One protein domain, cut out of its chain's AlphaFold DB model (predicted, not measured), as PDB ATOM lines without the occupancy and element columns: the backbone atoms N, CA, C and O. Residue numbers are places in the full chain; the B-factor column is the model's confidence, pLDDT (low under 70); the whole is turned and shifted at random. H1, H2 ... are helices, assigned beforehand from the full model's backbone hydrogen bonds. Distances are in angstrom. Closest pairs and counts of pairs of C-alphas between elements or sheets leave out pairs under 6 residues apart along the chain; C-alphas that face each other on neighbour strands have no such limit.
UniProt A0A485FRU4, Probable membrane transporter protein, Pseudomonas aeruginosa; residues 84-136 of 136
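This is residues 84 to 136 of the 136 residues of the protein "Probable membrane transporter protein" of Pseudomonas aeruginosa (UniProt A0A485FRU4). Two long helices, H2 and H1, meet near one end of each and spread from there as a wide V, with the tight link at its point and the space between the arms empty. The free arms are residues 84 to 103 of H1 and residues 117 to 136, of which 117 to 134 belong to H2. The printed part has 53 residues with two named helices, H1 then H2, and no named strand, and the class is all helix. The whole is extended, with a radius of gyration of the C-alphas of 16.1 A, and flat, spanning 39 by 37 by 6 A.

H2, residues 110 to 134, is the longest helix. H1, residues 84 to 107, is close to it but not clearly touching; their closest C-alphas, those of Leu 113 and Ala 105, are 6.7 A apart. They run opposite ways at a steep tilt of 50 degrees. In H1 and H2 every O i to N i+4 pair is within hydrogen-bond range.

H2 is 36.2 A long from C-alpha 110 at (131.653, 104.680, 115.494) to C-alpha 134 at (113.783, 100.188, 146.611). H1 is 34.4 A long and begins at C-alpha 84 at (143.076, 77.651, 140.572).

The two C-alphas farthest apart, those of Arg 107 and Gly 136, are 42.9 A apart. The printed part has no cut. Its mean pLDDT is 72.3, with residues 105 to 118, 120 to 121, 124 and 132 to 136 under 70.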
ATOM      1  N   LEU A  84     142.464  77.559 141.903       80.81
ATOM      2  CA  LEU A  84     143.076  77.651 140.572       80.81
ATOM      3  C   LEU A  84     142.116  77.395 139.384       80.81
ATOM      4  O   LEU A  84     142.193  78.144 138.408       80.81
ATOM      5  N   PRO A  85     141.184  76.417 139.425       83.25
ATOM      6  CA  PRO A  85     140.229  76.222 138.329       83.25
ATOM      7  C   PRO A  85     139.253  77.393 138.147       83.25
ATOM      8  O   PRO A  85     138.844  77.673 137.022       83.25
ATOM      9  N   LEU A  86     138.903  78.108 139.219       80.62
ATOM     10  CA  LEU A  86     137.994  79.254 139.156       80.62
ATOM     11  C   LEU A  86     138.698  80.480 138.564       80.62
ATOM     12  O   LEU A  86     138.135  81.165 137.713       80.62
ATOM     13  N   LEU A  87     139.966  80.690 138.932       80.44
ATOM     14  CA  LEU A  87     140.852  81.669 138.295       80.44
ATOM     15  C   LEU A  87     141.040  81.387 136.801       80.44
ATOM     16  O   LEU A  87     140.907  82.297 135.986       80.44
ATOM     17  N   GLY A  88     141.315  80.130 136.441       82.81
ATOM     18  CA  GLY A  88     141.477  79.712 135.049       82.81
ATOM     19  C   GLY A  88     140.201  79.903 134.229       82.81
ATOM     20  O   GLY A  88     140.257  80.453 133.130       82.81
ATOM     21  N   GLY A  89     139.043  79.523 134.781       85.06
ATOM     22  CA  GLY A  89     137.742  79.729 134.143       85.06
ATOM     23  C   GLY A  89     137.400  81.208 133.956       85.06
ATOM     24  O   GLY A  89     136.964  81.604 132.874       85.06
ATOM     25  N   LEU A  90     137.665  82.042 134.966       81.25
ATOM     26  CA  LEU A  90     137.461  83.489 134.888       81.25
ATOM     27  C   LEU A  90     138.402  84.142 133.867       81.25
ATOM     28  O   LEU A  90     137.957  84.965 133.069       81.25
ATOM     29  N   ALA A  91     139.680  83.756 133.850       81.44
ATOM     30  CA  ALA A  91     140.658  84.267 132.894       81.44
ATOM     31  C   ALA A  91     140.304  83.867 131.454       81.44
ATOM     32  O   ALA A  91     140.335  84.709 130.558       81.44
ATOM     33  N   ALA A  92     139.910  82.610 131.232       84.06
ATOM     34  CA  ALA A  92     139.494  82.126 129.920       84.06
ATOM     35  C   ALA A  92     138.198  82.803 129.450       84.06
ATOM     36  O   ALA A  92     138.141  83.312 128.332       84.06
ATOM     37  N   GLY A  93     137.179  82.874 130.311       85.50
ATOM     38  CA  GLY A  93     135.920  83.556 130.006       85.50
ATOM     39  C   GLY A  93     136.117  85.049 129.737       85.50
ATOM     40  O   GLY A  93     135.576  85.577 128.765       85.50
ATOM     41  N   GLY A  94     136.954  85.714 130.536       80.94
ATOM     42  CA  GLY A  94     137.338  87.110 130.341       80.94
ATOM     43  C   GLY A  94     138.088  87.334 129.029       80.94
ATOM     44  O   GLY A  94     137.747  88.248 128.282       80.94
ATOM     45  N   ALA A  95     139.052  86.473 128.694       81.31
ATOM     46  CA  ALA A  95     139.788  86.552 127.434       81.31
ATOM     47  C   ALA A  95     138.861  86.375 126.222       81.31
ATOM     48  O   ALA A  95     138.904  87.178 125.290       81.31
ATOM     49  N   VAL A  96     137.973  85.377 126.254       85.31
ATOM     50  CA  VAL A  96     136.982  85.149 125.190       85.31
ATOM     51  C   VAL A  96     136.022  86.336 125.075       85.31
ATOM     52  O   VAL A  96     135.757  86.804 123.968       85.31
ATOM     53  N   GLY A  97     135.552  86.872 126.203       81.50
ATOM     54  CA  GLY A  97     134.672  88.036 126.244       81.50
ATOM     55  C   GLY A  97     135.325  89.302 125.688       81.50
ATOM     56  O   GLY A  97     134.705  90.008 124.894       81.50
ATOM     57  N   VAL A  98     136.587  89.573 126.037       77.00
ATOM     58  CA  VAL A  98     137.341  90.732 125.530       77.00
ATOM     59  C   VAL A  98     137.614  90.597 124.037       77.00
ATOM     60  O   VAL A  98     137.392  91.550 123.292       77.00
ATOM     61  N   LEU A  99     138.060  89.428 123.574       78.69
ATOM     62  CA  LEU A  99     138.332  89.202 122.154       78.69
ATOM     63  C   LEU A  99     137.046  89.291 121.322       78.69
ATOM     64  O   LEU A  99     137.017  90.006 120.319       78.69
ATOM     65  N   GLY A 100     135.970  88.636 121.767       81.69
ATOM     66  CA  GLY A 100     134.664  88.692 121.108       81.69
ATOM     67  C   GLY A 100     134.065  90.099 121.114       81.69
ATOM     68  O   GLY A 100     133.602  90.581 120.080       81.69
ATOM     69  N   GLY A 101     134.142  90.792 122.251       73.94
ATOM     70  CA  GLY A 101     133.687  92.171 122.401       73.94
ATOM     71  C   GLY A 101     134.474  93.150 121.533       73.94
ATOM     72  O   GLY A 101     133.872  94.009 120.896       73.94
ATOM     73  N   ASN A 102     135.797  92.994 121.435       70.25
ATOM     74  CA  ASN A 102     136.644  93.834 120.586       70.25
ATOM     75  C   ASN A 102     136.353  93.599 119.094       70.25
ATOM     76  O   ASN A 102     136.199  94.561 118.344       70.25
ATOM     77  N   LEU A 103     136.190  92.342 118.659       71.88
ATOM     78  CA  LEU A 103     135.778  92.041 117.282       71.88
ATOM     79  C   LEU A 103     134.415  92.660 116.952       71.88
ATOM     80  O   LEU A 103     134.240  93.240 115.879       71.88
ATOM     81  N   LEU A 104     133.454  92.551 117.870       70.88
ATOM     82  CA  LEU A 104     132.118  93.107 117.683       70.88
ATOM     83  C   LEU A 104     132.148  94.643 117.670       70.88
ATOM     84  O   LEU A 104     131.511  95.259 116.818       70.88
ATOM     85  N   ALA A 105     132.945  95.262 118.541       66.44
ATOM     86  CA  ALA A 105     133.143  96.708 118.580       66.44
ATOM     87  C   ALA A 105     133.798  97.243 117.297       66.44
ATOM     88  O   ALA A 105     133.399  98.295 116.814       66.44
ATOM     89  N   GLN A 106     134.743  96.509 116.699       65.62
ATOM     90  CA  GLN A 106     135.355  96.888 115.418       65.62
ATOM     91  C   GLN A 106     134.400  96.734 114.226       65.62
ATOM     92  O   GLN A 106     134.531  97.446 113.231       65.62
ATOM     93  N   ARG A 107     133.424  95.821 114.315       67.44
ATOM     94  CA  ARG A 107     132.376  95.627 113.295       67.44
ATOM     95  C   ARG A 107     131.265  96.679 113.387       67.44
ATOM     96  O   ARG A 107     130.602  96.955 112.388       67.44
ATOM     97  N   LEU A 108     131.053  97.263 114.564       61.75
ATOM     98  CA  LEU A 108     130.061  98.304 114.818       61.75
ATOM     99  C   LEU A 108     130.710  99.679 114.601       61.75
ATOM    100  O   LEU A 108     131.466 100.158 115.436       61.75
ATOM    101  N   GLY A 109     130.418 100.333 113.472       59.62
ATOM    102  CA  GLY A 109     130.946 101.670 113.172       59.62
ATOM    103  C   GLY A 109     130.722 102.686 114.309       59.62
ATOM    104  O   GLY A 109     129.757 102.582 115.069       59.62
ATOM    105  N   GLY A 110     131.598 103.696 114.396       61.28
ATOM    106  CA  GLY A 110     131.653 104.680 115.494       61.28
ATOM    107  C   GLY A 110     130.302 105.234 115.995       61.28
ATOM    108  O   GLY A 110     130.099 105.265 117.209       61.28
ATOM    109  N   PRO A 111     129.336 105.593 115.123       62.91
ATOM    110  CA  PRO A 111     128.025 106.093 115.557       62.91
ATOM    111  C   PRO A 111     127.149 105.049 116.272       62.91
ATOM    112  O   PRO A 111     126.392 105.382 117.186       62.91
ATOM    113  N   THR A 112     127.230 103.776 115.873       64.38
ATOM    114  CA  THR A 112     126.441 102.685 116.471       64.38
ATOM    115  C   THR A 112     127.011 102.286 117.824       64.38
ATOM    116  O   THR A 112     126.254 102.090 118.776       64.38
ATOM    117  N   LEU A 113     128.341 102.243 117.934       65.62
ATOM    118  CA  LEU A 113     129.022 102.006 119.204       65.62
ATOM    119  C   LEU A 113     128.675 103.099 120.227       65.62
ATOM    120  O   LEU A 113     128.380 102.800 121.382       65.62
ATOM    121  N   GLN A 114     128.601 104.355 119.778       59.81
ATOM    122  CA  GLN A 114     128.191 105.478 120.618       59.81
ATOM    123  C   GLN A 114     126.733 105.356 121.102       59.81
ATOM    124  O   GLN A 114     126.458 105.603 122.275       59.81
ATOM    125  N   ARG A 115     125.797 104.945 120.233       67.25
ATOM    126  CA  ARG A 115     124.392 104.705 120.624       67.25
ATOM    127  C   ARG A 115     124.250 103.571 121.634       67.25
ATOM    128  O   ARG A 115     123.497 103.716 122.591       67.25
ATOM    129  N   LEU A 116     124.981 102.475 121.440       67.56
ATOM    130  CA  LEU A 116     125.017 101.354 122.383       67.56
ATOM    131  C   LEU A 116     125.526 101.798 123.755       67.56
ATOM    132  O   LEU A 116     124.926 101.467 124.773       67.56
ATOM    133  N   PHE A 117     126.588 102.596 123.776       66.12
ATOM    134  CA  PHE A 117     127.149 103.123 125.012       66.12
ATOM    135  C   PHE A 117     126.177 104.053 125.746       66.12
ATOM    136  O   PHE A 117     125.973 103.918 126.951       66.12
ATOM    137  N   ALA A 118     125.519 104.952 125.008       65.31
ATOM    138  CA  ALA A 118     124.496 105.834 125.560       65.31
ATOM    139  C   ALA A 118     123.309 105.043 126.142       65.31
ATOM    140  O   ALA A 118     122.862 105.342 127.247       65.31
ATOM    141  N   LEU A 119     122.839 104.001 125.446       75.69
ATOM    142  CA  LEU A 119     121.794 103.096 125.945       75.69
ATOM    143  C   LEU A 119     122.210 102.393 127.241       75.69
ATOM    144  O   LEU A 119     121.415 102.304 128.174       75.69
ATOM    145  N   MET A 120     123.460 101.932 127.314       67.81
ATOM    146  CA  MET A 120     124.000 101.271 128.501       67.81
ATOM    147  C   MET A 120     124.023 102.228 129.704       67.81
ATOM    148  O   MET A 120     123.559 101.874 130.787       67.81
ATOM    149  N   LEU A 121     124.448 103.480 129.497       68.81
ATOM    150  CA  LEU A 121     124.413 104.517 130.533       68.81
ATOM    151  C   LEU A 121     122.992 104.820 131.019       68.81
ATOM    152  O   LEU A 121     122.778 104.933 132.226       68.81
ATOM    153  N   VAL A 122     122.019 104.913 130.110       73.88
ATOM    154  CA  VAL A 122     120.608 105.119 130.477       73.88
ATOM    155  C   VAL A 122     120.098 103.957 131.326       73.88
ATOM    156  O   VAL A 122     119.484 104.189 132.367       73.88
ATOM    157  N   ALA A 123     120.390 102.718 130.923       78.00
ATOM    158  CA  ALA A 123     119.951 101.526 131.642       78.00
ATOM    159  C   ALA A 123     120.463 101.508 133.086       78.00
ATOM    160  O   ALA A 123     119.704 101.228 134.014       78.00
ATOM    161  N   VAL A 124     121.731 101.849 133.305       69.94
ATOM    162  CA  VAL A 124     122.264 101.845 134.670       69.94
ATOM    163  C   VAL A 124     121.866 103.082 135.462       69.94
ATOM    164  O   VAL A 124     121.663 102.972 136.666       69.94
ATOM    165  N   SER A 125     121.674 104.236 134.822       73.06
ATOM    166  CA  SER A 125     121.066 105.387 135.494       73.06
ATOM    167  C   SER A 125     119.689 105.012 136.058       73.06
ATOM    168  O   SER A 125     119.409 105.272 137.229       73.06
ATOM    169  N   PHE A 126     118.887 104.279 135.278       82.31
ATOM    170  CA  PHE A 126     117.630 103.693 135.740       82.31
ATOM    171  C   PHE A 126     117.822 102.672 136.863       82.31
ATOM    172  O   PHE A 126     117.108 102.731 137.859       82.31
ATOM    173  N   SER A 127     118.785 101.759 136.725       75.00
ATOM    174  CA  SER A 127     119.085 100.748 137.747       75.00
ATOM    175  C   SER A 127     119.469 101.383 139.088       75.00
ATOM    176  O   SER A 127     118.927 101.007 140.123       75.00
ATOM    177  N   LEU A 128     120.328 102.408 139.075       71.94
ATOM    178  CA  LEU A 128     120.732 103.155 140.268       71.94
ATOM    179  C   LEU A 128     119.567 103.935 140.878       71.94
ATOM    180  O   LEU A 128     119.413 103.937 142.098       71.94
ATOM    181  N   ALA A 129     118.729 104.566 140.050       75.25
ATOM    182  CA  ALA A 129     117.522 105.242 140.520       75.25
ATOM    183  C   ALA A 129     116.546 104.250 141.174       75.25
ATOM    184  O   ALA A 129     116.024 104.524 142.253       75.25
ATOM    185  N   ALA A 130     116.360 103.073 140.574       77.69
ATOM    186  CA  ALA A 130     115.536 102.005 141.128       77.69
ATOM    187  C   ALA A 130     116.116 101.468 142.445       77.69
ATOM    188  O   ALA A 130     115.378 101.319 143.412       77.69
ATOM    189  N   GLN A 131     117.431 101.253 142.527       70.31
ATOM    190  CA  GLN A 131     118.096 100.821 143.761       70.31
ATOM    191  C   GLN A 131     117.935 101.849 144.886       70.31
ATOM    192  O   GLN A 131     117.672 101.475 146.025       70.31
ATOM    193  N   LYS A 132     118.034 103.145 144.561       66.25
ATOM    194  CA  LYS A 132     117.798 104.240 145.513       66.25
ATOM    195  C   LYS A 132     116.340 104.366 145.960       66.25
ATOM    196  O   LYS A 132     116.119 104.888 147.046       66.25
ATOM    197  N   LEU A 133     115.376 103.920 145.151       69.69
ATOM    198  CA  LEU A 133     113.955 103.899 145.519       69.69
ATOM    199  C   LEU A 133     113.538 102.631 146.281       69.69
ATOM    200  O   LEU A 133     112.642 102.714 147.113       69.69
ATOM    201  N   TYR A 134     114.146 101.475 145.997       62.59
ATOM    202  CA  TYR A 134     113.783 100.188 146.611       62.59
ATOM    203  C   TYR A 134     114.618  99.825 147.848       62.59
ATOM    204  O   TYR A 134     114.185  98.995 148.641       62.59
ATOM    205  N   GLY A 135     115.801 100.421 148.024       50.81
ATOM    206  CA  GLY A 135     116.641 100.271 149.215       50.81
ATOM    207  C   GLY A 135     116.446 101.419 150.204       50.81
ATOM    208  O   GLY A 135     117.365 102.222 150.379       50.81
ATOM    209  N   GLY A 136     115.242 101.519 150.778       42.28
ATOM    210  CA  GLY A 136     114.940 102.323 151.968       42.28
ATOM    211  C   GLY A 136     115.064 101.487 153.231       42.28
ATOM    212  O   GLY A 136     114.562 100.342 153.205       42.28
TER     213      GLY A 136